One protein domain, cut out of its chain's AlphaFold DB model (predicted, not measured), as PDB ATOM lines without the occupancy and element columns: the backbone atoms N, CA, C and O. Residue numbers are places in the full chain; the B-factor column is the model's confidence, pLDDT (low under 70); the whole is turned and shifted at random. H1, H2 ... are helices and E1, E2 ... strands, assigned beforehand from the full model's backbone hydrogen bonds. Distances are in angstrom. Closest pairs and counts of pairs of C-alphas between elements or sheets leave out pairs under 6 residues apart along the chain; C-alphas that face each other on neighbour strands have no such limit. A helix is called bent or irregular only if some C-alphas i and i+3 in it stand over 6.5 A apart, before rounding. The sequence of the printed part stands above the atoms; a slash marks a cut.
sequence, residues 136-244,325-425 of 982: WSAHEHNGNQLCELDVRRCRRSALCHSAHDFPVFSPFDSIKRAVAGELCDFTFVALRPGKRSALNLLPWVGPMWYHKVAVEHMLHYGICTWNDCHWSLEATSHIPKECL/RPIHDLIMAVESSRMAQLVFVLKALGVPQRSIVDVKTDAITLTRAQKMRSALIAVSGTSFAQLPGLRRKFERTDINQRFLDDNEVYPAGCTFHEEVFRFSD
ATOM      1  N   TRP A 136       0.262  14.369 113.926       92.00
ATOM      2  CA  TRP A 136       0.434  13.021 114.486       92.00
ATOM      3  C   TRP A 136       0.882  12.006 113.428       92.00
ATOM      4  O   TRP A 136       0.629  12.177 112.233       92.00
ATOM      5  N   SER A 137       1.493  10.909 113.878       89.56
ATOM      6  CA  SER A 137       1.726   9.734 113.032       89.56
ATOM      7  C   SER A 137       0.476   8.860 113.036       89.56
ATOM      8  O   SER A 137       0.075   8.324 114.070       89.56
ATOM      9  N   ALA A 138      -0.184   8.765 111.884       88.19
ATOM     10  CA  ALA A 138      -1.415   8.009 111.724       88.19
ATOM     11  C   ALA A 138      -1.131   6.503 111.718       88.19
ATOM     12  O   ALA A 138      -1.783   5.764 112.459       88.19
ATOM     13  N   HIS A 139      -0.159   6.061 110.913       89.69
ATOM     14  CA  HIS A 139       0.191   4.652 110.717       89.69
ATOM     15  C   HIS A 139       1.704   4.471 110.529       89.69
ATOM     16  O   HIS A 139       2.397   5.394 110.110       89.69
ATOM     17  N   GLU A 140       2.215   3.272 110.822       85.06
ATOM     18  CA  GLU A 140       3.641   2.960 110.674       85.06
ATOM     19  C   GLU A 140       4.108   3.015 109.210       85.06
ATOM     20  O   GLU A 140       3.379   2.684 108.270       85.06
ATOM     21  N   HIS A 141       5.357   3.443 109.017       83.25
ATOM     22  CA  HIS A 141       5.980   3.494 107.699       83.25
ATOM     23  C   HIS A 141       6.523   2.121 107.295       83.25
ATOM     24  O   HIS A 141       7.419   1.578 107.931       83.25
ATOM     25  N   ASN A 142       6.052   1.600 106.163       77.56
ATOM     26  CA  ASN A 142       6.436   0.270 105.673       77.56
ATOM     27  C   ASN A 142       7.716   0.264 104.801       77.56
ATOM     28  O   ASN A 142       7.868  -0.617 103.960       77.56
ATOM     29  N   GLY A 143       8.593   1.274 104.892       73.38
ATOM     30  CA  GLY A 143       9.835   1.361 104.094       73.38
ATOM     31  C   GLY A 143       9.665   1.773 102.619       73.38
ATOM     32  O   GLY A 143      10.646   1.980 101.910       73.38
ATOM     33  N   ASN A 144       8.427   1.935 102.146       78.69
ATOM     34  CA  ASN A 144       8.117   2.320 100.765       78.69
ATOM     35  C   ASN A 144       8.397   3.805 100.474       78.69
ATOM     36  O   ASN A 144       8.381   4.642 101.376       78.69
ATOM     37  N   GLN A 145       8.559   4.148  99.187       83.06
ATOM     38  CA  GLN A 145       8.704   5.541  98.746       83.06
ATOM     39  C   GLN A 145       7.532   6.408  99.232       83.06
ATOM     40  O   GLN A 145       6.370   5.991  99.168       83.06
ATOM     41  N   LEU A 146       7.851   7.619  99.683       87.88
ATOM     42  CA  LEU A 146       6.895   8.588 100.204       87.88
ATOM     43  C   LEU A 146       6.450   9.589  99.133       87.88
ATOM     44  O   LEU A 146       7.221   9.955  98.245       87.88
ATOM     45  N   CYS A 147       5.211  10.050  99.246       89.44
ATOM     46  CA  CYS A 147       4.743  11.284  98.623       89.44
ATOM     47  C   CYS A 147       3.970  12.130  99.640       89.44
ATOM     48  O   CYS A 147       3.546  11.632 100.681       89.44
ATOM     49  N   GLU A 148       3.805  13.409  99.340       91.69
ATOM     50  CA  GLU A 148       3.175  14.399 100.204       91.69
ATOM     51  C   GLU A 148       2.118  15.185  99.426       91.69
ATOM     52  O   GLU A 148       2.324  15.563  98.268       91.69
ATOM     53  N   LEU A 149       0.976  15.408 100.073       91.88
ATOM     54  CA  LEU A 149      -0.033  16.373  99.654       91.88
ATOM     55  C   LEU A 149      -0.099  17.478 100.701       91.88
ATOM     56  O   LEU A 149      -0.428  17.205 101.849       91.88
ATOM     57  N   ASP A 150       0.210  18.697 100.284       91.25
ATOM     58  CA  ASP A 150       0.322  19.892 101.118       91.25
ATOM     59  C   ASP A 150      -0.777  20.907 100.774       91.25
ATOM     60  O   ASP A 150      -1.173  21.034  99.610       91.25
ATOM     61  N   VAL A 151      -1.272  21.644 101.769       87.69
ATOM     62  CA  VAL A 151      -2.202  22.768 101.598       87.69
ATOM     63  C   VAL A 151      -1.392  24.051 101.429       87.69
ATOM     64  O   VAL A 151      -0.729  24.534 102.348       87.69
ATOM     65  N   ARG A 152      -1.482  24.671 100.251       83.31
ATOM     66  CA  ARG A 152      -0.646  25.822  99.891       83.31
ATOM     67  C   ARG A 152      -0.878  27.010 100.820       83.31
ATOM     68  O   ARG A 152      -1.958  27.605 100.836       83.31
ATOM     69  N   ARG A 153       0.190  27.404 101.526       77.75
ATOM     70  CA  ARG A 153       0.237  28.597 102.396       77.75
ATOM     71  C   ARG A 153      -0.974  28.672 103.338       77.75
ATOM     72  O   ARG A 153      -1.546  29.747 103.500       77.75
ATOM     73  N   CYS A 154      -1.356  27.545 103.943       79.94
ATOM     74  CA  CYS A 154      -2.626  27.337 104.649       79.94
ATOM     75  C   CYS A 154      -3.125  28.544 105.473       79.94
ATOM     76  O   CYS A 154      -4.245  28.996 105.255       79.94
ATOM     77  N   ARG A 155      -2.289  29.129 106.344       89.31
ATOM     78  CA  ARG A 155      -2.668  30.239 107.242       89.31
ATOM     79  C   ARG A 155      -2.851  31.579 106.539       89.31
ATOM     80  O   ARG A 155      -3.807  32.290 106.819       89.31
ATOM     81  N   ARG A 156      -1.961  31.916 105.600       90.94
ATOM     82  CA  ARG A 156      -2.088  33.125 104.766       90.94
ATOM     83  C   ARG A 156      -3.297  33.000 103.844       90.94
ATOM     84  O   ARG A 156      -4.086  33.930 103.734       90.94
ATOM     85  N   SER A 157      -3.476  31.833 103.233       90.06
ATOM     86  CA  SER A 157      -4.624  31.526 102.382       90.06
ATOM     87  C   SER A 157      -5.942  31.538 103.158       90.06
ATOM     88  O   SER A 157      -6.945  31.961 102.603       90.06
ATOM     89  N   ALA A 158      -5.958  31.136 104.433       91.06
ATOM     90  CA  ALA A 158      -7.151  31.231 105.277       91.06
ATOM     91  C   ALA A 158      -7.620  32.682 105.482       91.06
ATOM     92  O   ALA A 158      -8.818  32.909 105.596       91.06
ATOM     93  N   LEU A 159      -6.693  33.646 105.491       92.88
ATOM     94  CA  LEU A 159      -7.004  35.073 105.594       92.88
ATOM     95  C   LEU A 159      -7.353  35.701 104.234       92.88
ATOM     96  O   LEU A 159      -8.312  36.451 104.150       92.88
ATOM     97  N   CYS A 160      -6.608  35.401 103.165       91.12
ATOM     98  CA  CYS A 160      -6.881  35.967 101.832       91.12
ATOM     99  C   CYS A 160      -8.129  35.374 101.162       91.12
ATOM    100  O   CYS A 160      -8.852  36.069 100.462       91.12
ATOM    101  N   HIS A 161      -8.358  34.075 101.352       90.62
ATOM    102  CA  HIS A 161      -9.366  33.296 100.627       90.62
ATOM    103  C   HIS A 161     -10.452  32.782 101.576       90.62
ATOM    104  O   HIS A 161     -10.974  31.677 101.383       90.62
ATOM    105  N   SER A 162     -10.757  33.549 102.631       92.06
ATOM    106  CA  SER A 162     -11.788  33.185 103.603       92.06
ATOM    107  C   SER A 162     -13.145  33.020 102.909       92.06
ATOM    108  O   SER A 162     -13.496  33.761 101.990       92.06
ATOM    109  N   ALA A 163     -13.914  32.018 103.334       91.62
ATOM    110  CA  ALA A 163     -15.284  31.815 102.858       91.62
ATOM    111  C   ALA A 163     -16.280  32.752 103.563       91.62
ATOM    112  O   ALA A 163     -17.326  33.078 103.000       91.62
ATOM    113  N   HIS A 164     -15.914  33.212 104.761       94.00
ATOM    114  CA  HIS A 164     -16.756  33.948 105.699       94.00
ATOM    115  C   HIS A 164     -16.101  35.261 106.102       94.00
ATOM    116  O   HIS A 164     -14.870  35.340 106.147       94.00
ATOM    117  N   ASP A 165     -16.929  36.250 106.421       94.31
ATOM    118  CA  ASP A 165     -16.486  37.502 107.031       94.31
ATOM    119  C   ASP A 165     -15.850  37.246 108.403       94.31
ATOM    120  O   ASP A 165     -16.068  36.206 109.030       94.31
ATOM    121  N   PHE A 166     -14.993  38.165 108.837       95.19
ATOM    122  CA  PHE A 166     -14.199  38.015 110.049       95.19
ATOM    123  C   PHE A 166     -14.997  38.480 111.274       95.19
ATOM    124  O   PHE A 166     -15.282  39.676 111.368       95.19
ATOM    125  N   PRO A 167     -15.322  37.583 112.224       96.94
ATOM    126  CA  PRO A 167     -16.131  37.943 113.380       96.94
ATOM    127  C   PRO A 167     -15.325  38.762 114.394       96.94
ATOM    128  O   PRO A 167     -14.207  38.387 114.772       96.94
ATOM    129  N   VAL A 168     -15.904  39.868 114.862       96.69
ATOM    130  CA  VAL A 168     -15.352  40.726 115.915       96.69
ATOM    131  C   VAL A 168     -16.377  40.894 117.029       96.69
ATOM    132  O   VAL A 168     -17.321  41.675 116.919       96.69
ATOM    133  N   PHE A 169     -16.149  40.186 118.134       97.50
ATOM    134  CA  PHE A 169     -17.079  40.172 119.257       97.50
ATOM    135  C   PHE A 169     -17.023  41.472 120.049       97.50
ATOM    136  O   PHE A 169     -15.944  42.050 120.251       97.50
ATOM    137  N   SER A 170     -18.193  41.930 120.469       96.25
ATOM    138  CA  SER A 170     -18.394  43.008 121.425       96.25
ATOM    139  C   SER A 170     -18.636  42.421 122.821       96.25
ATOM    140  O   SER A 170     -18.976  41.242 122.954       96.25
ATOM    141  N   PRO A 171     -18.506  43.222 123.891       96.25
ATOM    142  CA  PRO A 171     -18.799  42.738 125.236       96.25
ATOM    143  C   PRO A 171     -20.274  42.342 125.434       96.25
ATOM    144  O   PRO A 171     -20.570  41.688 126.428       96.25
ATOM    145  N   PHE A 172     -21.190  42.704 124.525       96.81
ATOM    146  CA  PHE A 172     -22.606  42.321 124.603       96.81
ATOM    147  C   PHE A 172     -22.884  40.910 124.069       96.81
ATOM    148  O   PHE A 172     -23.927  40.328 124.387       96.81
ATOM    149  N   ASP A 173     -21.965  40.344 123.284       97.56
ATOM    150  CA  ASP A 173     -22.139  39.012 122.716       97.56
ATOM    151  C   ASP A 173     -22.180  37.957 123.824       97.56
ATOM    152  O   ASP A 173     -21.411  37.996 124.786       97.56
ATOM    153  N   SER A 174     -23.123  37.029 123.697       96.31
ATOM    154  CA  SER A 174     -23.530  36.104 124.758       96.31
ATOM    155  C   SER A 174     -23.554  34.672 124.228       96.31
ATOM    156  O   SER A 174     -23.831  34.448 123.046       96.31
ATOM    157  N   ILE A 175     -23.259  33.696 125.089       96.56
ATOM    158  CA  ILE A 175     -23.273  32.278 124.704       96.56
ATOM    159  C   ILE A 175     -24.702  31.766 124.809       96.56
ATOM    160  O   ILE A 175     -25.321  31.828 125.867       96.56
ATOM    161  N   LYS A 176     -25.223  31.214 123.715       95.19
ATOM    162  CA  LYS A 176     -26.609  30.741 123.638       95.19
ATOM    163  C   LYS A 176     -26.664  29.263 123.298       95.19
ATOM    164  O   LYS A 176     -25.696  28.681 122.810       95.19
ATOM    165  N   ARG A 177     -27.800  28.625 123.574       95.75
ATOM    166  CA  ARG A 177     -28.063  27.268 123.080       95.75
ATOM    167  C   ARG A 177     -28.075  27.286 121.556       95.75
ATOM    168  O   ARG A 177     -28.683  28.171 120.960       95.75
ATOM    169  N   ALA A 178     -27.412  26.307 120.946       95.69
ATOM    170  CA  ALA A 178     -27.441  26.178 119.497       95.69
ATOM    171  C   ALA A 178     -28.858  25.811 119.030       95.69
ATOM    172  O   ALA A 178     -29.521  24.966 119.637       95.69
ATOM    173  N   VAL A 179     -29.303  26.436 117.941       94.94
ATOM    174  CA  VAL A 179     -30.604  26.187 117.315       94.94
ATOM    175  C   VAL A 179     -30.368  25.427 116.013       94.94
ATOM    176  O   VAL A 179     -29.512  25.791 115.209       94.94
ATOM    177  N   ALA A 180     -31.095  24.328 115.809       92.81
ATOM    178  CA  ALA A 180     -30.953  23.533 114.593       92.81
ATOM    179  C   ALA A 180     -31.350  24.361 113.358       92.81
ATOM    180  O   ALA A 180     -32.438  24.928 113.323       92.81
ATOM    181  N   GLY A 181     -30.479  24.398 112.348       91.50
ATOM    182  CA  GLY A 181     -30.665  25.200 111.134       91.50
ATOM    183  C   GLY A 181     -30.003  26.581 111.186       91.50
ATOM    184  O   GLY A 181     -29.780  27.174 110.135       91.50
ATOM    185  N   GLU A 182     -29.606  27.059 112.367       93.06
ATOM    186  CA  GLU A 182     -28.956  28.360 112.556       93.06
ATOM    187  C   GLU A 182     -27.493  28.168 112.972       93.06
ATOM    188  O   GLU A 182     -27.183  27.782 114.100       93.06
ATOM    189  N   LEU A 183     -26.567  28.421 112.042       94.69
ATOM    190  CA  LEU A 183     -25.135  28.284 112.303       94.69
ATOM    191  C   LEU A 183     -24.486  29.637 112.613       94.69
ATOM    192  O   LEU A 183     -24.297  30.448 111.708       94.69
ATOM    193  N   CYS A 184     -24.080  29.825 113.869       96.69
ATOM    194  CA  CYS A 184     -23.326  30.998 114.316       96.69
ATOM    195  C   CYS A 184     -21.817  30.890 114.028       96.69
ATOM    196  O   CYS A 184     -21.309  29.809 113.712       96.69
ATOM    197  N   ASP A 185     -21.082  31.990 114.202       98.25
ATOM    198  CA  ASP A 185     -19.627  32.093 113.998       98.25
ATOM    199  C   ASP A 185     -18.828  31.001 114.707       98.25
ATOM    200  O   ASP A 185     -17.905  30.416 114.125       98.25
ATOM    201  N   PHE A 186     -19.190  30.699 115.953       98.31
ATOM    202  CA  PHE A 186     -18.646  29.579 116.708       98.31
ATOM    203  C   PHE A 186     -19.754  28.689 117.253       98.31
ATOM    204  O   PHE A 186     -20.794  29.146 117.725       98.31
ATOM    205  N   THR A 187     -19.503  27.383 117.236       98.19
ATOM    206  CA  THR A 187     -20.389  26.371 117.810       98.19
ATOM    207  C   THR A 187     -19.587  25.414 118.678       98.19
ATOM    208  O   THR A 187     -18.546  24.896 118.264       98.19
ATOM    209  N   PHE A 188     -20.065  25.156 119.891       97.94
ATOM    210  CA  PHE A 188     -19.536  24.098 120.739       97.94
ATOM    211  C   PHE A 188     -20.096  22.754 120.271       97.94
ATOM    212  O   PHE A 188     -21.300  22.504 120.386       97.94
ATOM    213  N   VAL A 189     -19.228  21.889 119.743       97.31
ATOM    214  CA  VAL A 189     -19.626  20.599 119.158       97.31
ATOM    215  C   VAL A 189     -19.122  19.456 120.022       97.31
ATOM    216  O   VAL A 189     -17.912  19.287 120.193       97.31
ATOM    217  N   ALA A 190     -20.036  18.625 120.512       95.69
ATOM    218  CA  ALA A 190     -19.743  17.496 121.386       95.69
ATOM    219  C   ALA A 190     -20.394  16.204 120.872       95.69
ATOM    220  O   ALA A 190     -21.376  15.713 121.420       95.69
ATOM    221  N   LEU A 191     -19.799  15.616 119.830       93.25
ATOM    222  CA  LEU A 191     -20.289  14.368 119.240       93.25
ATOM    223  C   LEU A 191     -19.727  13.116 119.924       93.25
ATOM    224  O   LEU A 191     -18.634  13.112 120.501       93.25
ATOM    225  N   ARG A 192     -20.444  11.995 119.782       88.94
ATOM    226  CA  ARG A 192     -19.958  10.665 120.187       88.94
ATOM    227  C   ARG A 192     -19.254   9.974 119.003       88.94
ATOM    228  O   ARG A 192     -19.897   9.655 117.999       88.94
ATOM    229  N   PRO A 193     -17.937   9.697 119.076       84.00
ATOM    230  CA  PRO A 193     -17.169   9.246 117.910       84.00
ATOM    231  C   PRO A 193     -17.478   7.802 117.472       84.00
ATOM    232  O   PRO A 193     -17.327   7.464 116.294       84.00
ATOM    233  N   GLY A 194     -17.953   6.944 118.384       85.44
ATOM    234  CA  GLY A 194     -18.224   5.533 118.096       85.44
ATOM    235  C   GLY A 194     -16.957   4.773 117.680       85.44
ATOM    236  O   GLY A 194     -15.917   4.911 118.315       85.44
ATOM    237  N   LYS A 195     -17.033   3.973 116.605       86.62
ATOM    238  CA  LYS A 195     -15.895   3.206 116.042       86.62
ATOM    239  C   LYS A 195     -15.106   3.964 114.955       86.62
ATOM    240  O   LYS A 195     -14.294   3.357 114.256       86.62
ATOM    241  N   ARG A 196     -15.369   5.259 114.745       89.88
ATOM    242  CA  ARG A 196     -14.728   6.056 113.684       89.88
ATOM    243  C   ARG A 196     -13.278   6.390 114.060       89.88
ATOM    244  O   ARG A 196     -12.996   6.739 115.200       89.88
ATOM    245  N   SER A 197     -12.361   6.278 113.097       89.94
ATOM    246  CA  SER A 197     -10.952   6.662 113.273       89.94
ATOM    247  C   SER A 197     -10.787   8.185 113.333       89.94
ATOM    248  O   SER A 197     -11.609   8.912 112.782       89.94
ATOM    249  N   ALA A 198      -9.689   8.670 113.928       90.31
ATOM    250  CA  ALA A 198      -9.384  10.105 113.988       90.31
ATOM    251  C   ALA A 198      -9.362  10.768 112.596       90.31
ATOM    252  O   ALA A 198      -9.900  11.854 112.424       90.31
ATOM    253  N   LEU A 199      -8.837  10.072 111.578       91.88
ATOM    254  CA  LEU A 199      -8.852  10.538 110.184       91.88
ATOM    255  C   LEU A 199     -10.276  10.751 109.642       91.88
ATOM    256  O   LEU A 199     -10.507  11.701 108.908       91.88
ATOM    257  N   ASN A 200     -11.229   9.886 110.005       91.50
ATOM    258  CA  ASN A 200     -12.628   9.998 109.573       91.50
ATOM    259  C   ASN A 200     -13.423  11.059 110.343       91.50
ATOM    260  O   ASN A 200     -14.557  11.340 109.968       91.50
ATOM    261  N   LEU A 201     -12.877  11.569 111.446       93.81
ATOM    262  CA  LEU A 201     -13.546  12.544 112.299       93.81
ATOM    263  C   LEU A 201     -13.077  13.975 112.033       93.81
ATOM    264  O   LEU A 201     -13.770  14.894 112.448       93.81
ATOM    265  N   LEU A 202     -11.958  14.182 111.329       94.00
ATOM    266  CA  LEU A 202     -11.492  15.526 110.980       94.00
ATOM    267  C   LEU A 202     -12.611  16.356 110.323       94.00
ATOM    268  O   LEU A 202     -13.313  15.826 109.466       94.00
ATOM    269  N   PRO A 203     -12.753  17.652 110.660       94.50
ATOM    270  CA  PRO A 203     -11.880  18.450 111.528       94.50
ATOM    271  C   PRO A 203     -12.129  18.275 113.038       94.50
ATOM    272  O   PRO A 203     -11.443  18.911 113.837       94.50
ATOM    273  N   TRP A 204     -13.069  17.422 113.455       95.75
ATOM    274  CA  TRP A 204     -13.350  17.178 114.868       95.75
ATOM    275  C   TRP A 204     -12.177  16.482 115.563       95.75
ATOM    276  O   TRP A 204     -11.758  15.384 115.192       95.75
ATOM    277  N   VAL A 205     -11.682  17.109 116.628       93.88
ATOM    278  CA  VAL A 205     -10.607  16.597 117.493       93.88
ATOM    279  C   VAL A 205     -11.076  16.367 118.933       93.88
ATOM    280  O   VAL A 205     -10.263  16.047 119.797       93.88
ATOM    281  N   GLY A 206     -12.373  16.522 119.209       94.75
ATOM    282  CA  GLY A 206     -12.970  16.371 120.537       94.75
ATOM    283  C   GLY A 206     -13.999  17.457 120.878       94.75
ATOM    284  O   GLY A 206     -14.197  18.371 120.076       94.75
ATOM    285  N   PRO A 207     -14.679  17.378 122.038       95.81
ATOM    286  CA  PRO A 207     -15.619  18.408 122.472       95.81
ATOM    287  C   PRO A 207     -14.896  19.734 122.733       95.81
ATOM    288  O   PRO A 207     -14.005  19.787 123.580       95.81
ATOM    289  N   MET A 208     -15.243  20.774 121.969       96.38
ATOM    290  CA  MET A 208     -14.708  22.139 122.075       96.38
ATOM    291  C   MET A 208     -15.476  23.108 121.159       96.38
ATOM    292  O   MET A 208     -16.380  22.702 120.427       96.38
ATOM    293  N   TRP A 209     -15.082  24.381 121.177       97.06
ATOM    294  CA  TRP A 209     -15.536  25.399 120.232       97.06
ATOM    295  C   TRP A 209     -14.899  25.221 118.850       97.06
ATOM    296  O   TRP A 209     -13.675  25.155 118.724       97.06
ATOM    297  N   TYR A 210     -15.732  25.199 117.811       97.62
ATOM    298  CA  TYR A 210     -15.325  25.168 116.409       97.62
ATOM    299  C   TYR A 210     -15.887  26.384 115.685       97.62
ATOM    300  O   TYR A 210     -17.047  26.739 115.874       97.62
ATOM    301  N   HIS A 211     -15.073  27.003 114.833       97.81
ATOM    302  CA  HIS A 211     -15.548  28.050 113.933       97.81
ATOM    303  C   HIS A 211     -16.485  27.461 112.867       97.81
ATOM    304  O   HIS A 211     -16.271  26.323 112.422       97.81
ATOM    305  N   LYS A 212     -17.451  28.256 112.394       96.81
ATOM    306  CA  LYS A 212     -18.489  27.876 111.419       96.81
ATOM    307  C   LYS A 212     -17.960  27.076 110.230       96.81
ATOM    308  O   LYS A 212     -18.538  26.059 109.887       96.81
ATOM    309  N   VAL A 213     -16.796  27.428 109.674       96.06
ATOM    310  CA  VAL A 213     -16.194  26.709 108.528       96.06
ATOM    311  C   VAL A 213     -15.948  25.214 108.791       96.06
ATOM    312  O   VAL A 213     -16.118  24.388 107.895       96.06
ATOM    313  N   ALA A 214     -15.562  24.850 110.017       96.88
ATOM    314  CA  ALA A 214     -15.354  23.458 110.400       96.88
ATOM    315  C   ALA A 214     -16.684  22.757 110.682       96.88
ATOM    316  O   ALA A 214     -16.842  21.588 110.337       96.88
ATOM    317  N   VAL A 215     -17.646  23.468 111.269       97.75
ATOM    318  CA  VAL A 215     -18.983  22.939 111.566       97.75
ATOM    319  C   VAL A 215     -19.766  22.685 110.279       97.75
ATOM    320  O   VAL A 215     -20.337  21.610 110.131       97.75
ATOM    321  N   GLU A 216     -19.686  23.588 109.300       97.00
ATOM    322  CA  GLU A 216     -20.218  23.395 107.945       97.00
ATOM    323  C   GLU A 216     -19.675  22.117 107.313       97.00
ATOM    324  O   GLU A 216     -20.436  21.330 106.758       97.00
ATOM    325  N   HIS A 217     -18.363  21.880 107.418       96.25
ATOM    326  CA  HIS A 217     -17.768  20.641 106.930       96.25
ATOM    327  C   HIS A 217     -18.320  19.425 107.684       96.25
ATOM    328  O   HIS A 217     -18.703  18.439 107.059       96.25
ATOM    329  N   MET A 218     -18.379  19.478 109.016       97.50
ATOM    330  CA  MET A 218     -18.846  18.345 109.814       97.50
ATOM    331  C   MET A 218     -20.315  17.998 109.545       97.50
ATOM    332  O   MET A 218     -20.630  16.815 109.418       97.50
ATOM    333  N   LEU A 219     -21.188  18.998 109.411       97.00
ATOM    334  CA  LEU A 219     -22.604  18.813 109.087       97.00
ATOM    335  C   LEU A 219     -22.784  18.343 107.639       97.00
ATOM    336  O   LEU A 219     -23.461  17.346 107.405       97.00
ATOM    337  N   HIS A 220     -22.113  18.984 106.678       95.62
ATOM    338  CA  HIS A 220     -22.258  18.651 105.260       95.62
ATOM    339  C   HIS A 220     -21.763  17.246 104.907       95.62
ATOM    340  O   HIS A 220     -22.266  16.648 103.962       95.62
ATOM    341  N   TYR A 221     -20.752  16.726 105.607       94.75
ATOM    342  CA  TYR A 221     -20.173  15.398 105.359       94.75
ATOM    343  C   TYR A 221     -20.718  14.308 106.302       94.75
ATOM    344  O   TYR A 221     -20.151  13.213 106.350       94.75
ATOM    345  N   GLY A 222     -21.776  14.588 107.072       94.12
ATOM    346  CA  GLY A 222     -22.384  13.616 107.988       94.12
ATOM    347  C   GLY A 222     -21.470  13.182 109.143       94.12
ATOM    348  O   GLY A 222     -21.595  12.073 109.670       94.12
ATOM    349  N   ILE A 223     -20.502  14.020 109.533       95.94
ATOM    350  CA  ILE A 223     -19.593  13.761 110.662       95.94
ATOM    351  C   ILE A 223     -20.308  14.045 111.986       95.94
ATOM    352  O   ILE A 223     -20.176  13.259 112.931       95.94
ATOM    353  N   CYS A 224     -21.080  15.128 112.045       96.06
ATOM    354  CA  CYS A 224     -21.976  15.442 113.154       96.06
ATOM    355  C   CYS A 224     -23.381  15.773 112.639       96.06
ATOM    356  O   CYS A 224     -23.614  15.881 111.433       96.06
ATOM    357  N   THR A 225     -24.312  15.907 113.571       95.94
ATOM    358  CA  THR A 225     -25.688  16.361 113.358       95.94
ATOM    359  C   THR A 225     -25.942  17.615 114.187       95.94
ATOM    360  O   THR A 225     -25.166  17.929 115.090       95.94
ATOM    361  N   TRP A 226     -27.057  18.304 113.943       96.12
ATOM    362  CA  TRP A 226     -27.465  19.453 114.761       96.12
ATOM    363  C   TRP A 226     -27.629  19.120 116.252       96.12
ATOM    364  O   TRP A 226     -27.401  19.979 117.091       96.12
ATOM    365  N   ASN A 227     -27.929  17.864 116.602       95.94
ATOM    366  CA  ASN A 227     -28.011  17.428 118.002       95.94
ATOM    367  C   ASN A 227     -26.645  17.385 118.709       95.94
ATOM    368  O   ASN A 227     -26.598  17.369 119.936       95.94
ATOM    369  N   ASP A 228     -25.543  17.337 117.956       96.94
ATOM    370  CA  ASP A 228     -24.186  17.385 118.509       96.94
ATOM    371  C   ASP A 228     -23.697  18.836 118.722       96.94
ATOM    372  O   ASP A 228     -22.651  19.056 119.339       96.94
ATOM    373  N   CYS A 229     -24.433  19.827 118.206       97.50
ATOM    374  CA  CYS A 229     -24.188  21.256 118.388       97.50
ATOM    375  C   CYS A 229     -24.913  21.717 119.657       97.50
ATOM    376  O   CYS A 229     -26.136  21.774 119.690       97.50
ATOM    377  N   HIS A 230     -24.175  22.016 120.726       96.62
ATOM    378  CA  HIS A 230     -24.785  22.302 122.033       96.62
ATOM    379  C   HIS A 230     -24.949  23.801 122.309       96.62
ATOM    380  O   HIS A 230     -25.943  24.215 122.908       96.62
ATOM    381  N   TRP A 231     -23.965  24.601 121.896       97.81
ATOM    382  CA  TRP A 231     -23.901  26.037 122.173       97.81
ATOM    383  C   TRP A 231     -23.412  26.802 120.957       97.81
ATOM    384  O   TRP A 231     -22.625  26.272 120.171       97.81
ATOM    385  N   SER A 232     -23.837  28.046 120.839       97.38
ATOM    386  CA  SER A 232     -23.480  28.977 119.784       97.38
ATOM    387  C   SER A 232     -22.988  30.297 120.370       97.38
ATOM    388  O   SER A 232     -23.336  30.687 121.488       97.38
ATOM    389  N   LEU A 233     -22.128  30.962 119.607       97.88
ATOM    390  CA  LEU A 233     -21.586  32.274 119.915       97.88
ATOM    391  C   LEU A 233     -21.456  33.045 118.594       97.88
ATOM    392  O   LEU A 233     -20.726  32.609 117.702       97.88
ATOM    393  N   GLU A 234     -22.195  34.147 118.482       97.38
ATOM    394  CA  GLU A 234     -22.298  35.006 117.294       97.38
ATOM    395  C   GLU A 234     -21.731  36.388 117.608       97.38
ATOM    396  O   GLU A 234     -21.962  36.905 118.705       97.38
ATOM    397  N   ALA A 235     -20.951  36.955 116.689       97.38
ATOM    398  CA  ALA A 235     -20.355  38.267 116.882       97.38
ATOM    399  C   ALA A 235     -21.337  39.395 116.547       97.38
ATOM    400  O   ALA A 235     -22.097  39.321 115.588       97.38
ATOM    401  N   THR A 236     -21.230  40.508 117.275       94.44
ATOM    402  CA  THR A 236     -21.942  41.755 116.949       94.44
ATOM    403  C   THR A 236     -21.526  42.327 115.584       94.44
ATOM    404  O   THR A 236     -22.284  43.072 114.968       94.44
ATOM    405  N   SER A 237     -20.298  42.055 115.129       93.88
ATOM    406  CA  SER A 237     -19.710  42.692 113.948       93.88
ATOM    407  C   SER A 237     -18.945  41.707 113.074       93.88
ATOM    408  O   SER A 237     -18.201  40.862 113.579       93.88
ATOM    409  N   HIS A 238     -19.067  41.879 111.757       93.62
ATOM    410  CA  HIS A 238     -18.434  41.039 110.744       93.62
ATOM    411  C   HIS A 238     -17.693  41.907 109.737       93.62
ATOM    412  O   HIS A 238     -18.280  42.686 108.986       93.62
ATOM    413  N   ILE A 239     -16.370  41.772 109.719       92.50
ATOM    414  CA  ILE A 239     -15.513  42.533 108.815       92.50
ATOM    415  C   ILE A 239     -15.426  41.810 107.462       92.50
ATOM    416  O   ILE A 239     -15.103  40.618 107.456       92.50
ATOM    417  N   PRO A 240     -15.636  42.505 106.324       91.25
ATOM    418  CA  PRO A 240     -15.670  41.876 105.005       91.25
ATOM    419  C   PRO A 240     -14.442  41.014 104.718       91.25
ATOM    420  O   PRO A 240     -13.302  41.473 104.832       91.25
ATOM    421  N   LYS A 241     -14.659  39.768 104.306       90.56
ATOM    422  CA  LYS A 241     -13.591  38.779 104.093       90.56
ATOM    423  C   LYS A 241     -12.545  39.181 103.053       90.56
ATOM    424  O   LYS A 241     -11.396  38.752 103.129       90.56
ATOM    425  N   GLU A 242     -12.908  40.026 102.094       89.62
ATOM    426  CA  GLU A 242     -12.006  40.489 101.040       89.62
ATOM    427  C   GLU A 242     -10.970  41.507 101.551       89.62
ATOM    428  O   GLU A 242      -9.914  41.670 100.930       89.62
ATOM    429  N   CYS A 243     -11.223  42.156 102.697       90.06
ATOM    430  CA  CYS A 243     -10.464  43.319 103.170       90.06
ATOM    431  C   CYS A 243      -9.007  43.010 103.554       90.06
ATOM    432  O   CYS A 243      -8.183  43.918 103.649       90.06
ATOM    433  N   LEU A 244      -8.670  41.736 103.795       91.94
ATOM    434  CA  LEU A 244      -7.320  41.320 104.193       91.94
ATOM    435  C   LEU A 244      -6.417  40.979 103.002       91.94
ATOM    436  O   LEU A 244      -5.204  40.860 103.176       91.94
ATOM    437  N   ARG A 325      -8.160  35.818 119.391       93.81
ATOM    438  CA  ARG A 325      -8.444  34.381 119.356       93.81
ATOM    439  C   ARG A 325      -9.498  33.988 118.308       93.81
ATOM    440  O   ARG A 325      -9.228  32.997 117.637       93.81
ATOM    441  N   PRO A 326     -10.617  34.709 118.100       96.62
ATOM    442  CA  PRO A 326     -11.585  34.343 117.063       96.62
ATOM    443  C   PRO A 326     -10.966  34.205 115.673       96.62
ATOM    444  O   PRO A 326     -11.149  33.196 114.998       96.62
ATOM    445  N   ILE A 327     -10.138  35.174 115.279       95.75
ATOM    446  CA  ILE A 327      -9.459  35.154 113.981       95.75
ATOM    447  C   ILE A 327      -8.440  34.015 113.917       95.75
ATOM    448  O   ILE A 327      -8.335  33.325 112.905       95.75
ATOM    449  N   HIS A 328      -7.709  33.769 115.006       95.25
ATOM    450  CA  HIS A 328      -6.817  32.616 115.095       95.25
ATOM    451  C   HIS A 328      -7.576  31.287 114.943       95.25
ATOM    452  O   HIS A 328      -7.182  30.439 114.144       95.25
ATOM    453  N   ASP A 329      -8.664  31.094 115.684       95.81
ATOM    454  CA  ASP A 329      -9.431  29.850 115.683       95.81
ATOM    455  C   ASP A 329     -10.133  29.633 114.330       95.81
ATOM    456  O   ASP A 329     -10.197  28.492 113.871       95.81
ATOM    457  N   LEU A 330     -10.545  30.703 113.633       96.00
ATOM    458  CA  LEU A 330     -10.970  30.659 112.227       96.00
ATOM    459  C   LEU A 330      -9.862  30.093 111.336       96.00
ATOM    460  O   LEU A 330     -10.108  29.139 110.598       96.00
ATOM    461  N   ILE A 331      -8.639  30.630 111.414       95.25
ATOM    462  CA  ILE A 331      -7.500  30.150 110.609       95.25
ATOM    463  C   ILE A 331      -7.254  28.659 110.866       95.25
ATOM    464  O   ILE A 331      -7.113  27.884 109.918       95.25
ATOM    465  N   MET A 332      -7.242  28.247 112.135       94.31
ATOM    466  CA  MET A 332      -7.030  26.846 112.516       94.31
ATOM    467  C   MET A 332      -8.176  25.935 112.057       94.31
ATOM    468  O   MET A 332      -7.947  24.787 111.670       94.31
ATOM    469  N   ALA A 333      -9.414  26.427 112.067       95.19
ATOM    470  CA  ALA A 333     -10.573  25.702 111.558       95.19
ATOM    471  C   ALA A 333     -10.539  25.563 110.030       95.19
ATOM    472  O   ALA A 333     -10.906  24.510 109.506       95.19
ATOM    473  N   VAL A 334     -10.065  26.579 109.301       94.06
ATOM    474  CA  VAL A 334      -9.822  26.469 107.856       94.06
ATOM    475  C   VAL A 334      -8.740  25.423 107.597       94.06
ATOM    476  O   VAL A 334      -8.978  24.509 106.812       94.06
ATOM    477  N   GLU A 335      -7.593  25.508 108.276       92.75
ATOM    478  CA  GLU A 335      -6.483  24.547 108.161       92.75
ATOM    479  C   GLU A 335      -6.984  23.105 108.353       92.75
ATOM    480  O   GLU A 335      -6.829  22.264 107.463       92.75
ATOM    481  N   SER A 336      -7.699  22.839 109.449       93.19
ATOM    482  CA  SER A 336      -8.229  21.504 109.747       93.19
ATOM    483  C   SER A 336      -9.295  21.033 108.756       93.19
ATOM    484  O   SER A 336      -9.300  19.862 108.368       93.19
ATOM    485  N   SER A 337     -10.153  21.932 108.270       94.75
ATOM    486  CA  SER A 337     -11.170  21.609 107.262       94.75
ATOM    487  C   SER A 337     -10.551  21.256 105.907       94.75
ATOM    488  O   SER A 337     -11.051  20.370 105.214       94.75
ATOM    489  N   ARG A 338      -9.437  21.893 105.520       93.81
ATOM    490  CA  ARG A 338      -8.698  21.537 104.291       93.81
ATOM    491  C   ARG A 338      -8.060  20.154 104.410       93.81
ATOM    492  O   ARG A 338      -8.102  19.382 103.452       93.81
ATOM    493  N   MET A 339      -7.551  19.804 105.589       93.75
ATOM    494  CA  MET A 339      -7.038  18.459 105.864       93.75
ATOM    495  C   MET A 339      -8.147  17.402 105.833       93.75
ATOM    496  O   MET A 339      -7.968  16.346 105.225       93.75
ATOM    497  N   ALA A 340      -9.316  17.698 106.403       94.69
ATOM    498  CA  ALA A 340     -10.491  16.829 106.333       94.69
ATOM    499  C   ALA A 340     -10.934  16.577 104.880       94.69
ATOM    500  O   ALA A 340     -11.141  15.435 104.464       94.69
ATOM    501  N   GLN A 341     -10.970  17.636 104.065       94.38
ATOM    502  CA  GLN A 341     -11.242  17.550 102.629       94.38
ATOM    503  C   GLN A 341     -10.207  16.696 101.885       94.38
ATOM    504  O   GLN A 341     -10.595  15.879 101.052       94.38
ATOM    505  N   LEU A 342      -8.910  16.820 102.192       93.06
ATOM    506  CA  LEU A 342      -7.876  15.949 101.616       93.06
ATOM    507  C   LEU A 342      -8.102  14.481 101.975       93.06
ATOM    508  O   LEU A 342      -8.057  13.625 101.092       93.06
ATOM    509  N   VAL A 343      -8.381  14.176 103.244       93.31
ATOM    510  CA  VAL A 343      -8.671  12.802 103.685       93.31
ATOM    511  C   VAL A 343      -9.905  12.245 102.973       93.31
ATOM    512  O   VAL A 343      -9.880  11.100 102.511       93.31
ATOM    513  N   PHE A 344     -10.954  13.054 102.817       94.25
ATOM    514  CA  PHE A 344     -12.138  12.687 102.042       94.25
ATOM    515  C   PHE A 344     -11.792  12.375 100.580       94.25
ATOM    516  O   PHE A 344     -12.164  11.314 100.078       94.25
ATOM    517  N   VAL A 345     -11.039  13.249  99.905       92.25
ATOM    518  CA  VAL A 345     -10.631  13.053  98.504       92.25
ATOM    519  C   VAL A 345      -9.810  11.776  98.346       92.25
ATOM    520  O   VAL A 345     -10.066  10.987  97.439       92.25
ATOM    521  N   LEU A 346      -8.858  11.527  99.247       91.31
ATOM    522  CA  LEU A 346      -8.054  10.304  99.246       91.31
ATOM    523  C   LEU A 346      -8.928   9.054  99.392       91.31
ATOM    524  O   LEU A 346      -8.770   8.099  98.628       91.31
ATOM    525  N   LYS A 347      -9.891   9.079 100.319       90.94
ATOM    526  CA  LYS A 347     -10.862   7.994 100.503       90.94
ATOM    527  C   LYS A 347     -11.702   7.773  99.244       90.94
ATOM    528  O   LYS A 347     -11.842   6.631  98.811       90.94
ATOM    529  N   ALA A 348     -12.213   8.839  98.630       90.56
ATOM    530  CA  ALA A 348     -13.032   8.760  97.422       90.56
ATOM    531  C   ALA A 348     -12.244   8.270  96.193       90.56
ATOM    532  O   ALA A 348     -12.787   7.577  95.337       90.56
ATOM    533  N   LEU A 349     -10.941   8.560  96.132       88.75
ATOM    534  CA  LEU A 349     -10.024   7.999  95.138       88.75
ATOM    535  C   LEU A 349      -9.669   6.524  95.402       88.75
ATOM    536  O   LEU A 349      -8.953   5.922  94.606       88.75
ATOM    537  N   GLY A 350     -10.141   5.924  96.499       87.81
ATOM    538  CA  GLY A 350      -9.844   4.538  96.862       87.81
ATOM    539  C   GLY A 350      -8.458   4.341  97.481       87.81
ATOM    540  O   GLY A 350      -7.951   3.219  97.497       87.81
ATOM    541  N   VAL A 351      -7.824   5.405  97.989       87.50
ATOM    542  CA  VAL A 351      -6.561   5.300  98.731       87.50
ATOM    543  C   VAL A 351      -6.844   4.654 100.094       87.50
ATOM    544  O   VAL A 351      -7.628   5.197 100.876       87.50
ATOM    545  N   PRO A 352      -6.228   3.501 100.420       87.25
ATOM    546  CA  PRO A 352      -6.424   2.866 101.719       87.25
ATOM    547  C   PRO A 352      -5.946   3.773 102.856       87.25
ATOM    548  O   PRO A 352      -4.845   4.311 102.777       87.25
ATOM    549  N   GLN A 353      -6.711   3.879 103.951       87.31
ATOM    550  CA  GLN A 353      -6.314   4.720 105.094       87.31
ATOM    551  C   GLN A 353      -4.931   4.358 105.636       87.31
ATOM    552  O   GLN A 353      -4.138   5.260 105.857       87.31
ATOM    553  N   ARG A 354      -4.593   3.057 105.697       87.06
ATOM    554  CA  ARG A 354      -3.265   2.538 106.087       87.06
ATOM    555  C   ARG A 354      -2.079   3.108 105.296       87.06
ATOM    556  O   ARG A 354      -0.943   2.936 105.713       87.06
ATOM    557  N   SER A 355      -2.325   3.720 104.137       89.19
ATOM    558  CA  SER A 355      -1.289   4.368 103.331       89.19
ATOM    559  C   SER A 355      -0.941   5.774 103.826       89.19
ATOM    560  O   SER A 355       0.113   6.276 103.446       89.19
ATOM    561  N   ILE A 356      -1.785   6.398 104.654       91.06
ATOM    562  CA  ILE A 356      -1.517   7.675 105.326       91.06
ATOM    563  C   ILE A 356      -0.585   7.410 106.508       91.06
ATOM    564  O   ILE A 356      -0.986   6.780 107.478       91.06
ATOM    565  N   VAL A 357       0.659   7.876 106.407       90.38
ATOM    566  CA  VAL A 357       1.691   7.662 107.432       90.38
ATOM    567  C   VAL A 357       1.645   8.776 108.463       90.38
ATOM    568  O   VAL A 357       1.387   8.516 109.632       90.38
ATOM    569  N   ASP A 358       1.807  10.022 108.015       91.94
ATOM    570  CA  ASP A 358       1.871  11.194 108.888       91.94
ATOM    571  C   ASP A 358       0.860  12.255 108.457       91.94
ATOM    572  O   ASP A 358       0.643  12.482 107.261       91.94
ATOM    573  N   VAL A 359       0.308  12.957 109.444       91.38
ATOM    574  CA  VAL A 359      -0.392  14.230 109.268       91.38
ATOM    575  C   VAL A 359       0.456  15.322 109.922       91.38
ATOM    576  O   VAL A 359       0.846  15.199 111.083       91.38
ATOM    577  N   LYS A 360       0.797  16.358 109.151       89.38
ATOM    578  CA  LYS A 360       1.761  17.416 109.475       89.38
ATOM    579  C   LYS A 360       1.129  18.800 109.309       89.38
ATOM    580  O   LYS A 360       1.427  19.469 108.334       89.38
ATOM    581  N   THR A 361       0.283  19.234 110.234       85.62
ATOM    582  CA  THR A 361      -0.418  20.536 110.243       85.62
ATOM    583  C   THR A 361      -1.258  20.786 108.979       85.62
ATOM    584  O   THR A 361      -2.476  20.651 109.020       85.62
ATOM    585  N   ASP A 362      -0.607  21.091 107.861       88.06
ATOM    586  CA  ASP A 362      -1.129  21.375 106.529       88.06
ATOM    587  C   ASP A 362      -0.739  20.338 105.456       88.06
ATOM    588  O   ASP A 362      -1.117  20.505 104.299       88.06
ATOM    589  N   ALA A 363      -0.052  19.244 105.807       91.88
ATOM    590  CA  ALA A 363       0.349  18.211 104.847       91.88
ATOM    591  C   ALA A 363       0.050  16.767 105.289       91.88
ATOM    592  O   ALA A 363       0.096  16.426 106.471       91.88
ATOM    593  N   ILE A 364      -0.235  15.889 104.325       92.62
ATOM    594  CA  ILE A 364      -0.399  14.441 104.516       92.62
ATOM    595  C   ILE A 364       0.738  13.719 103.802       92.62
ATOM    596  O   ILE A 364       0.911  13.867 102.591       92.62
ATOM    597  N   THR A 365       1.476  12.886 104.535       91.94
ATOM    598  CA  THR A 365       2.497  11.997 103.968       91.94
ATOM    599  C   THR A 365       1.920  10.604 103.733       91.94
ATOM    600  O   THR A 365       1.295  10.011 104.612       91.94
ATOM    601  N   LEU A 366       2.140  10.070 102.536       90.00
ATOM    602  CA  LEU A 366       1.568   8.819 102.044       90.00
ATOM    603  C   LEU A 366       2.678   7.846 101.620       90.00
ATOM    604  O   LEU A 366       3.657   8.250 100.993       90.00
ATOM    605  N   THR A 367       2.500   6.546 101.871       85.50
ATOM    606  CA  THR A 367       3.313   5.479 101.253       85.50
ATOM    607  C   THR A 367       2.741   5.080  99.897       85.50
ATOM    608  O   THR A 367       1.539   4.855  99.748       85.50
ATOM    609  N   ARG A 368       3.603   5.012  98.876       69.00
ATOM    610  CA  ARG A 368       3.212   4.964  97.457       69.00
ATOM    611  C   ARG A 368       2.203   3.849  97.121       69.00
ATOM    612  O   ARG A 368       2.552   2.674  97.072       69.00
ATOM    613  N   ALA A 369       1.001   4.243  96.690       58.50
ATOM    614  CA  ALA A 369       0.178   3.474  95.755       58.50
ATOM    615  C   ALA A 369       0.572   3.881  94.321       58.50
ATOM    616  O   ALA A 369       0.001   4.809  93.755       58.50
ATOM    617  N   GLN A 370       1.585   3.232  93.727       61.81
ATOM    618  CA  GLN A 370       2.140   3.569  92.396       61.81
ATOM    619  C   GLN A 370       1.075   3.768  91.307       61.81
ATOM    620  O   GLN A 370       1.218   4.640  90.452       61.81
ATOM    621  N   LYS A 371      -0.008   2.994  91.397       66.44
ATOM    622  CA  LYS A 371      -1.157   3.009  90.488       66.44
ATOM    623  C   LYS A 371      -1.976   4.310  90.534       66.44
ATOM    624  O   LYS A 371      -2.657   4.613  89.566       66.44
ATOM    625  N   MET A 372      -1.888   5.090  91.615       75.81
ATOM    626  CA  MET A 372      -2.746   6.262  91.870       75.81
ATOM    627  C   MET A 372      -2.029   7.604  91.695       75.81
ATOM    628  O   MET A 372      -2.620   8.653  91.934       75.81
ATOM    629  N   ARG A 373      -0.763   7.601  91.258       82.81
ATOM    630  CA  ARG A 373       0.060   8.816  91.135       82.81
ATOM    631  C   ARG A 373      -0.628   9.917  90.323       82.81
ATOM    632  O   ARG A 373      -0.704  11.046  90.790       82.81
ATOM    633  N   SER A 374      -1.131   9.594  89.133       84.06
ATOM    634  CA  SER A 374      -1.776  10.581  88.255       84.06
ATOM    635  C   SER A 374      -3.032  11.182  88.892       84.06
ATOM    636  O   SER A 374      -3.269  12.379  88.761       84.06
ATOM    637  N   ALA A 375      -3.793  10.377  89.643       85.44
ATOM    638  CA  ALA A 375      -4.962  10.847  90.380       85.44
ATOM    639  C   ALA A 375      -4.573  11.786  91.534       85.44
ATOM    640  O   ALA A 375      -5.209  12.818  91.709       85.44
ATOM    641  N   LEU A 376      -3.497  11.482  92.272       86.44
ATOM    642  CA  LEU A 376      -2.980  12.352  93.339       86.44
ATOM    643  C   LEU A 376      -2.444  13.684  92.795       86.44
ATOM    644  O   LEU A 376      -2.676  14.729  93.395       86.44
ATOM    645  N   ILE A 377      -1.782  13.673  91.635       88.00
ATOM    646  CA  ILE A 377      -1.360  14.907  90.954       88.00
ATOM    647  C   ILE A 377      -2.588  15.737  90.561       88.00
ATOM    648  O   ILE A 377      -2.603  16.941  90.801       88.00
ATOM    649  N   ALA A 378      -3.646  15.104  90.044       88.62
ATOM    650  CA  ALA A 378      -4.881  15.792  89.663       88.62
ATOM    651  C   ALA A 378      -5.590  16.487  90.843       88.62
ATOM    652  O   ALA A 378      -6.269  17.490  90.631       88.62
ATOM    653  N   VAL A 379      -5.394  16.023  92.088       88.62
ATOM    654  CA  VAL A 379      -5.892  16.721  93.292       88.62
ATOM    655  C   VAL A 379      -5.295  18.128  93.409       88.62
ATOM    656  O   VAL A 379      -5.998  19.044  93.834       88.62
ATOM    657  N   SER A 380      -4.046  18.328  92.969       89.38
ATOM    658  CA  SER A 380      -3.359  19.630  93.029       89.38
ATOM    659  C   SER A 380      -4.019  20.708  92.167       89.38
ATOM    660  O   SER A 380      -3.873  21.883  92.475       89.38
ATOM    661  N   GLY A 381      -4.787  20.319  91.142       89.56
ATOM    662  CA  GLY A 381      -5.558  21.250  90.309       89.56
ATOM    663  C   GLY A 381      -6.890  21.694  90.927       89.56
ATOM    664  O   GLY A 381      -7.699  22.314  90.241       89.56
ATOM    665  N   THR A 382      -7.171  21.341  92.187       92.00
ATOM    666  CA  THR A 382      -8.378  21.800  92.893       92.00
ATOM    667  C   THR A 382      -8.204  23.256  93.308       92.00
ATOM    668  O   THR A 382      -7.274  23.572  94.054       92.00
ATOM    669  N   SER A 383      -9.104  24.129  92.857       93.38
ATOM    670  CA  SER A 383      -9.092  25.548  93.227       93.38
ATOM    671  C   SER A 383      -9.963  25.854  94.447       93.38
ATOM    672  O   SER A 383     -10.841  25.063  94.804       93.38
ATOM    673  N   PHE A 384      -9.760  27.020  95.071       90.50
ATOM    674  CA  PHE A 384     -10.575  27.459  96.212       90.50
ATOM    675  C   PHE A 384     -12.077  27.515  95.877       90.50
ATOM    676  O   PHE A 384     -12.894  27.002  96.643       90.50
ATOM    677  N   ALA A 385     -12.438  28.013  94.691       91.44
ATOM    678  CA  ALA A 385     -13.822  28.047  94.208       91.44
ATOM    679  C   ALA A 385     -14.485  26.666  94.051       91.44
ATOM    680  O   ALA A 385     -15.709  26.559  94.053       91.44
ATOM    681  N   GLN A 386     -13.701  25.592  93.926       92.31
ATOM    682  CA  GLN A 386     -14.226  24.230  93.784       92.31
ATOM    683  C   GLN A 386     -14.485  23.533  95.127       92.31
ATOM    684  O   GLN A 386     -15.077  22.452  95.140       92.31
ATOM    685  N   LEU A 387     -14.051  24.112  96.252       92.06
ATOM    686  CA  LEU A 387     -14.109  23.462  97.563       92.06
ATOM    687  C   LEU A 387     -15.533  23.158  98.067       92.06
ATOM    688  O   LEU A 387     -15.720  22.049  98.571       92.06
ATOM    689  N   PRO A 388     -16.543  24.039  97.908       91.25
ATOM    690  CA  PRO A 388     -17.921  23.713  98.295       91.25
ATOM    691  C   PRO A 388     -18.488  22.497  97.552       91.25
ATOM    692  O   PRO A 388     -19.171  21.655  98.125       91.25
ATOM    693  N   GLY A 389     -18.152  22.364  96.265       90.31
ATOM    694  CA  GLY A 389     -18.626  21.283  95.400       90.31
ATOM    695  C   GLY A 389     -17.808  19.992  95.494       90.31
ATOM    696  O   GLY A 389     -18.040  19.066  94.714       90.31
ATOM    697  N   LEU A 390     -16.833  19.911  96.407       92.00
ATOM    698  CA  LEU A 390     -15.855  18.824  96.438       92.00
ATOM    699  C   LEU A 390     -16.508  17.459  96.690       92.00
ATOM    700  O   LEU A 390     -16.194  16.502  95.984       92.00
ATOM    701  N   ARG A 391     -17.450  17.367  97.642       92.69
ATOM    702  CA  ARG A 391     -18.191  16.123  97.921       92.69
ATOM    703  C   ARG A 391     -18.916  15.619  96.674       92.69
ATOM    704  O   ARG A 391     -18.685  14.496  96.231       92.69
ATOM    705  N   ARG A 392     -19.694  16.501  96.038       90.25
ATOM    706  CA  ARG A 392     -20.451  16.220  94.805       90.25
ATOM    707  C   ARG A 392     -19.552  15.770  93.655       90.25
ATOM    708  O   ARG A 392     -19.872  14.792  92.984       90.25
ATOM    709  N   LYS A 393     -18.404  16.432  93.458       90.06
ATOM    710  CA  LYS A 393     -17.420  16.086  92.414       90.06
ATOM    711  C   LYS A 393     -16.940  14.639  92.535       90.06
ATOM    712  O   LYS A 393     -16.847  13.942  91.527       90.06
ATOM    713  N   PHE A 394     -16.609  14.200  93.746       89.19
ATOM    714  CA  PHE A 394     -16.015  12.881  93.971       89.19
ATOM    715  C   PHE A 394     -17.052  11.765  94.162       89.19
ATOM    716  O   PHE A 394     -16.790  10.638  93.745       89.19
ATOM    717  N   GLU A 395     -18.235  12.072  94.696       88.75
ATOM    718  CA  GLU A 395     -19.356  11.123  94.810       88.75
ATOM    719  C   GLU A 395     -20.222  11.046  93.534       88.75
ATOM    720  O   GLU A 395     -21.067  10.164  93.421       88.75
ATOM    721  N   ARG A 396     -19.947  11.896  92.527       84.88
ATOM    722  CA  ARG A 396     -20.623  11.949  91.213       84.88
ATOM    723  C   ARG A 396     -22.135  12.190  91.316       84.88
ATOM    724  O   ARG A 396     -22.921  11.586  90.591       84.88
ATOM    725  N   THR A 397     -22.515  13.102  92.202       82.31
ATOM    726  CA  THR A 397     -23.912  13.466  92.477       82.31
ATOM    727  C   THR A 397     -24.346  14.661  91.625       82.31
ATOM    728  O   THR A 397     -23.588  15.625  91.490       82.31
ATOM    729  N   ASP A 398     -25.570  14.628  91.081       77.75
ATOM    730  CA  ASP A 398     -26.156  15.755  90.336       77.75
ATOM    731  C   ASP A 398     -26.313  17.000  91.228       77.75
ATOM    732  O   ASP A 398     -26.497  16.892  92.444       77.75
ATOM    733  N   ILE A 399     -26.258  18.197  90.638       73.69
ATOM    734  CA  ILE A 399     -26.379  19.465  91.373       73.69
ATOM    735  C   ILE A 399     -27.737  19.621  92.076       73.69
ATOM    736  O   ILE A 399     -27.806  20.261  93.122       73.69
ATOM    737  N   ASN A 400     -28.792  18.986  91.559       75.44
ATOM    738  CA  ASN A 400     -30.150  19.068  92.102       75.44
ATOM    739  C   ASN A 400     -30.462  17.995  93.156       75.44
ATOM    740  O   ASN A 400     -31.537  18.012  93.752       75.44
ATOM    741  N   GLN A 401     -29.554  17.045  93.389       79.88
ATOM    742  CA  GLN A 401     -29.757  15.962  94.350       79.88
ATOM    743  C   GLN A 401     -29.141  16.328  95.710       79.88
ATOM    744  O   GLN A 401     -28.024  16.837  95.769       79.88
ATOM    745  N   ARG A 402     -29.850  16.096  96.819       80.00
ATOM    746  CA  ARG A 402     -29.325  16.313  98.184       80.00
ATOM    747  C   ARG A 402     -28.713  15.034  98.751       80.00
ATOM    748  O   ARG A 402     -29.105  13.937  98.342       80.00
ATOM    749  N   PHE A 403     -27.761  15.169  99.672       87.31
ATOM    750  CA  PHE A 403     -27.280  14.021 100.439       87.31
ATOM    751  C   PHE A 403     -28.200  13.829 101.645       87.31
ATOM    752  O   PHE A 403     -28.650  14.797 102.240       87.31
ATOM    753  N   LEU A 404     -28.496  12.586 102.022       87.06
ATOM    754  CA  LEU A 404     -29.366  12.322 103.179       87.06
ATOM    755  C   LEU A 404     -28.737  12.767 104.510       87.06
ATOM    756  O   LEU A 404     -29.440  12.945 105.496       87.06
ATOM    757  N   ASP A 405     -27.415  12.909 104.531       90.12
ATOM    758  CA  ASP A 405     -26.591  13.227 105.691       90.12
ATOM    759  C   ASP A 405     -25.899  14.597 105.572       90.12
ATOM    760  O   ASP A 405     -24.944  14.847 106.301       90.12
ATOM    761  N   ASP A 406     -26.350  15.483 104.669       86.31
ATOM    762  CA  ASP A 406     -25.815  16.854 104.580       86.31
ATOM    763  C   ASP A 406     -26.375  17.806 105.647       86.31
ATOM    764  O   ASP A 406     -25.910  18.941 105.751       86.31
ATOM    765  N   ASN A 407     -27.339  17.344 106.455       90.75
ATOM    766  CA  ASN A 407     -27.993  18.113 107.520       90.75
ATOM    767  C   ASN A 407     -28.548  19.470 107.041       90.75
ATOM    768  O   ASN A 407     -28.618  20.413 107.829       90.75
ATOM    769  N   GLU A 408     -28.916  19.569 105.759       89.62
ATOM    770  CA  GLU A 408     -29.367  20.803 105.099       89.62
ATOM    771  C   GLU A 408     -28.317  21.927 105.072       89.62
ATOM    772  O   GLU A 408     -28.640  23.088 104.825       89.62
ATOM    773  N   VAL A 409     -27.040  21.583 105.253       90.94
ATOM    774  CA  VAL A 409     -25.921  22.527 105.215       90.94
ATOM    775  C   VAL A 409     -25.105  22.333 103.942       90.94
ATOM    776  O   VAL A 409     -24.666  21.231 103.600       90.94
ATOM    777  N   TYR A 410     -24.855  23.437 103.240       90.31
ATOM    778  CA  TYR A 410     -23.925  23.492 102.116       90.31
ATOM    779  C   TYR A 410     -22.752  24.420 102.469       90.31
ATOM    780  O   TYR A 410     -22.999  25.587 102.770       90.31
ATOM    781  N   PRO A 411     -21.490  23.942 102.449       91.62
ATOM    782  CA  PRO A 411     -20.344  24.740 102.871       91.62
ATOM    783  C   PRO A 411     -20.184  26.008 102.039       91.62
ATOM    784  O   PRO A 411     -20.286  25.967 100.809       91.62
ATOM    785  N   ALA A 412     -19.862  27.122 102.691       90.19
ATOM    786  CA  ALA A 412     -19.579  28.356 101.974       90.19
ATOM    787  C   ALA A 412     -18.260  28.267 101.187       90.19
ATOM    788  O   ALA A 412     -17.332  27.524 101.527       90.19
ATOM    789  N   GLY A 413     -18.169  29.055 100.116       85.56
ATOM    790  CA  GLY A 413     -16.987  29.142  99.261       85.56
ATOM    791  C   GLY A 413     -16.524  30.568  99.019       85.56
ATOM    792  O   GLY A 413     -17.112  31.533  99.501       85.56
ATOM    793  N   CYS A 414     -15.473  30.688  98.215       85.50
ATOM    794  CA  CYS A 414     -14.990  31.954  97.680       85.50
ATOM    795  C   CYS A 414     -14.802  31.845  96.161       85.50
ATOM    796  O   CYS A 414     -14.873  30.759  95.589       85.50
ATOM    797  N   THR A 415     -14.589  32.971  95.484       86.62
ATOM    798  CA  THR A 415     -14.510  33.048  94.014       86.62
ATOM    799  C   THR A 415     -13.087  32.895  93.471       86.62
ATOM    800  O   THR A 415     -12.868  32.981  92.264       86.62
ATOM    801  N   PHE A 416     -12.102  32.636  94.334       86.25
ATOM    802  CA  PHE A 416     -10.701  32.542  93.940       86.25
ATOM    803  C   PHE A 416     -10.383  31.238  93.194       86.25
ATOM    804  O   PHE A 416     -10.763  30.135  93.596       86.25
ATOM    805  N   HIS A 417      -9.626  31.362  92.102       89.31
ATOM    806  CA  HIS A 417      -9.242  30.242  91.236       89.31
ATOM    807  C   HIS A 417      -7.835  29.694  91.512       89.31
ATOM    808  O   HIS A 417      -7.394  28.777  90.823       89.31
ATOM    809  N   GLU A 418      -7.141  30.213  92.527       90.56
ATOM    810  CA  GLU A 418      -5.846  29.684  92.961       90.56
ATOM    811  C   GLU A 418      -5.958  28.226  93.433       90.56
ATOM    812  O   GLU A 418      -6.963  27.811  94.017       90.56
ATOM    813  N   GLU A 419      -4.909  27.446  93.173       92.94
ATOM    814  CA  GLU A 419      -4.817  26.039  93.564       92.94
ATOM    815  C   GLU A 419      -4.619  25.894  95.080       92.94
ATOM    816  O   GLU A 419      -3.740  26.522  95.672       92.94
ATOM    817  N   VAL A 420      -5.401  25.010  95.699       91.62
ATOM    818  CA  VAL A 420      -5.411  24.787  97.155       91.62
ATOM    819  C   VAL A 420      -4.321  23.808  97.572       91.62
ATOM    820  O   VAL A 420      -3.676  23.990  98.603       91.62
ATOM    821  N   PHE A 421      -4.111  22.759  96.776       93.31
ATOM    822  CA  PHE A 421      -3.246  21.641  97.134       93.31
ATOM    823  C   PHE A 421      -1.960  21.618  96.303       93.31
ATOM    824  O   PHE A 421      -1.867  22.150  95.191       93.31
ATOM    825  N   ARG A 422      -0.929  20.981  96.848       92.25
ATOM    826  CA  ARG A 422       0.348  20.750  96.181       92.25
ATOM    827  C   ARG A 422       0.786  19.314  96.398       92.25
ATOM    828  O   ARG A 422       0.893  18.855  97.525       92.25
ATOM    829  N   PHE A 423       1.108  18.633  95.308       91.19
ATOM    830  CA  PHE A 423       1.747  17.328  95.343       91.19
ATOM    831  C   PHE A 423       3.276  17.461  95.309       91.19
ATOM    832  O   PHE A 423       3.820  18.208  94.491       91.19
ATOM    833  N   SER A 424       3.966  16.703  96.162       89.25
ATOM    834  CA  SER A 424       5.420  16.520  96.124       89.25
ATOM    835  C   SER A 424       5.792  15.053  96.329       89.25
ATOM    836  O   SER A 424       5.211  14.347  97.143       89.25
ATOM    837  N   ASP A 425       6.788  14.574  95.595       86.12
ATOM    838  CA  ASP A 425       7.380  13.240  95.745       86.12
ATOM    839  C   ASP A 425       8.913  13.284  95.834       86.12
ATOM    840  O   ASP A 425       9.579  12.247  95.787       86.12
TER     841      ASP A 425
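Overview. This is residues 136 to 244 and 325 to 425 of the 982 residues of the protein "Hypothetical protein" of Polarella glacialis (UniProt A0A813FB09). One long helix, H5, runs through the middle between two sheets: part of it covers one face of the four-stranded sheet E7, E8, E1, E9, where H6 also packs, and its earlier residues pack on the edge of the three-stranded sheet E4, E3, E5, beside H3. The small sheet E2, E6 lies far out, with E2 near the first residues of H5, while H7 packs on the last ones. Of 210 printed residues, 103, under half, are in seven named helices and nine strands, in the order E1 H1 E2 E3 H2 E4 H3 E5 E6 H4 H5 E7 E8 H6 H7 E9; the class is mixed and the sheets are antiparallel. The whole is compact, with a radius of gyration of the C-alphas of 17.2 A and spans of 56 by 39 by 37 A.

Arrangement. E1, residues 146 to 151, is an inner strand of the sheet that runs E7, residues 356 to 360, E8, residues 363 to 367, E1, E9, residues 421 to 424. Within hydrogen-bond range are N 148 and O 424 of E1 and E9, 2.8 A, N 149 and O 364 of E1 and E8, 3.0 A, and N 360 and O 363 of the hairpin E7 and E8, 2.8 A. H1, residues 154 to 160, touches residues 330 to 335 alone of the hub H5, residues 325 to 348, at a steep tilt of 62 degrees, opposite ways; their closest C-alphas, of Ala 158 and Ile 331, are 5.5 A apart. E2, residues 166 to 168, pairs with E6, residues 237 to 239, N 166 and O 239 being 2.8 A apart. E3, residues 186 to 189, has as neighbours E4, residues 208 to 211, N 187 and O 210 being 2.9 A apart, and E5, residues 229 to 233, N 188 and O 231 being 2.8 A apart. H2, residues 198 to 201, touches H5, closest at the C-alphas of Leu 199 and Val 343, 6.9 A. H3, residues 212 to 220, is on the sheet E4, E3, E5 at a height of 9.8 A, and touches H5 at a shallow tilt of 28 degrees, the same way, closest at the C-alphas of Ala 214 and Ala 333, 5.4 A. H4, residues 241 to 244, touches H1, closest at the C-alphas of Leu 244 and Cys 160, 5.9 A. H5 and H6, residues 370 to 379, make two layers with the first sheet, helices on one face, at heights of 9.9 A and 10.0 A. H7, residues 390 to 395, touches H5 at a shallow tilt of 19 degrees, the same way, closest at the C-alphas of Phe 394 and Ala 348, 6.1 A. E4, H3, E5 and E8, H6, H7, E9 are split strand-helix-strand units, two strands running the same way with another between them, and both crossovers are right-handed. Every O i to N i+4 pair is within hydrogen-bond range in H1, H3, H5 and H7, and 4 of 6 are in H6; H2 and H4 are too short for one.

Along the chain. E1 begins at C-alpha 146, (6.895, 8.588, 100.204), and is 16.9 A long. H5 runs 34.0 A from C-alpha 325, (-8.444, 34.381, 119.356), to C-alpha 348. H6, 15.4 A, is irregular, C-alphas 371 and 374 being 7.9 A apart, and H4 only just is, C-alphas 241 and 244 being 6.8 A apart. E9 ends at C-alpha 424, (5.420, 16.520, 96.124).

Size, cuts and confidence. The C-alphas farthest apart, of Phe 172 and Lys 371, are 56.3 A apart. Residues 245 to 324 are not printed, and C-alphas 244 and 325 are 16.7 A apart across this cut. The links E2 to E3 and H7 to E9 are long. The mean pLDDT of the printed part is 90.8, and residues 368 to 371 are under 70.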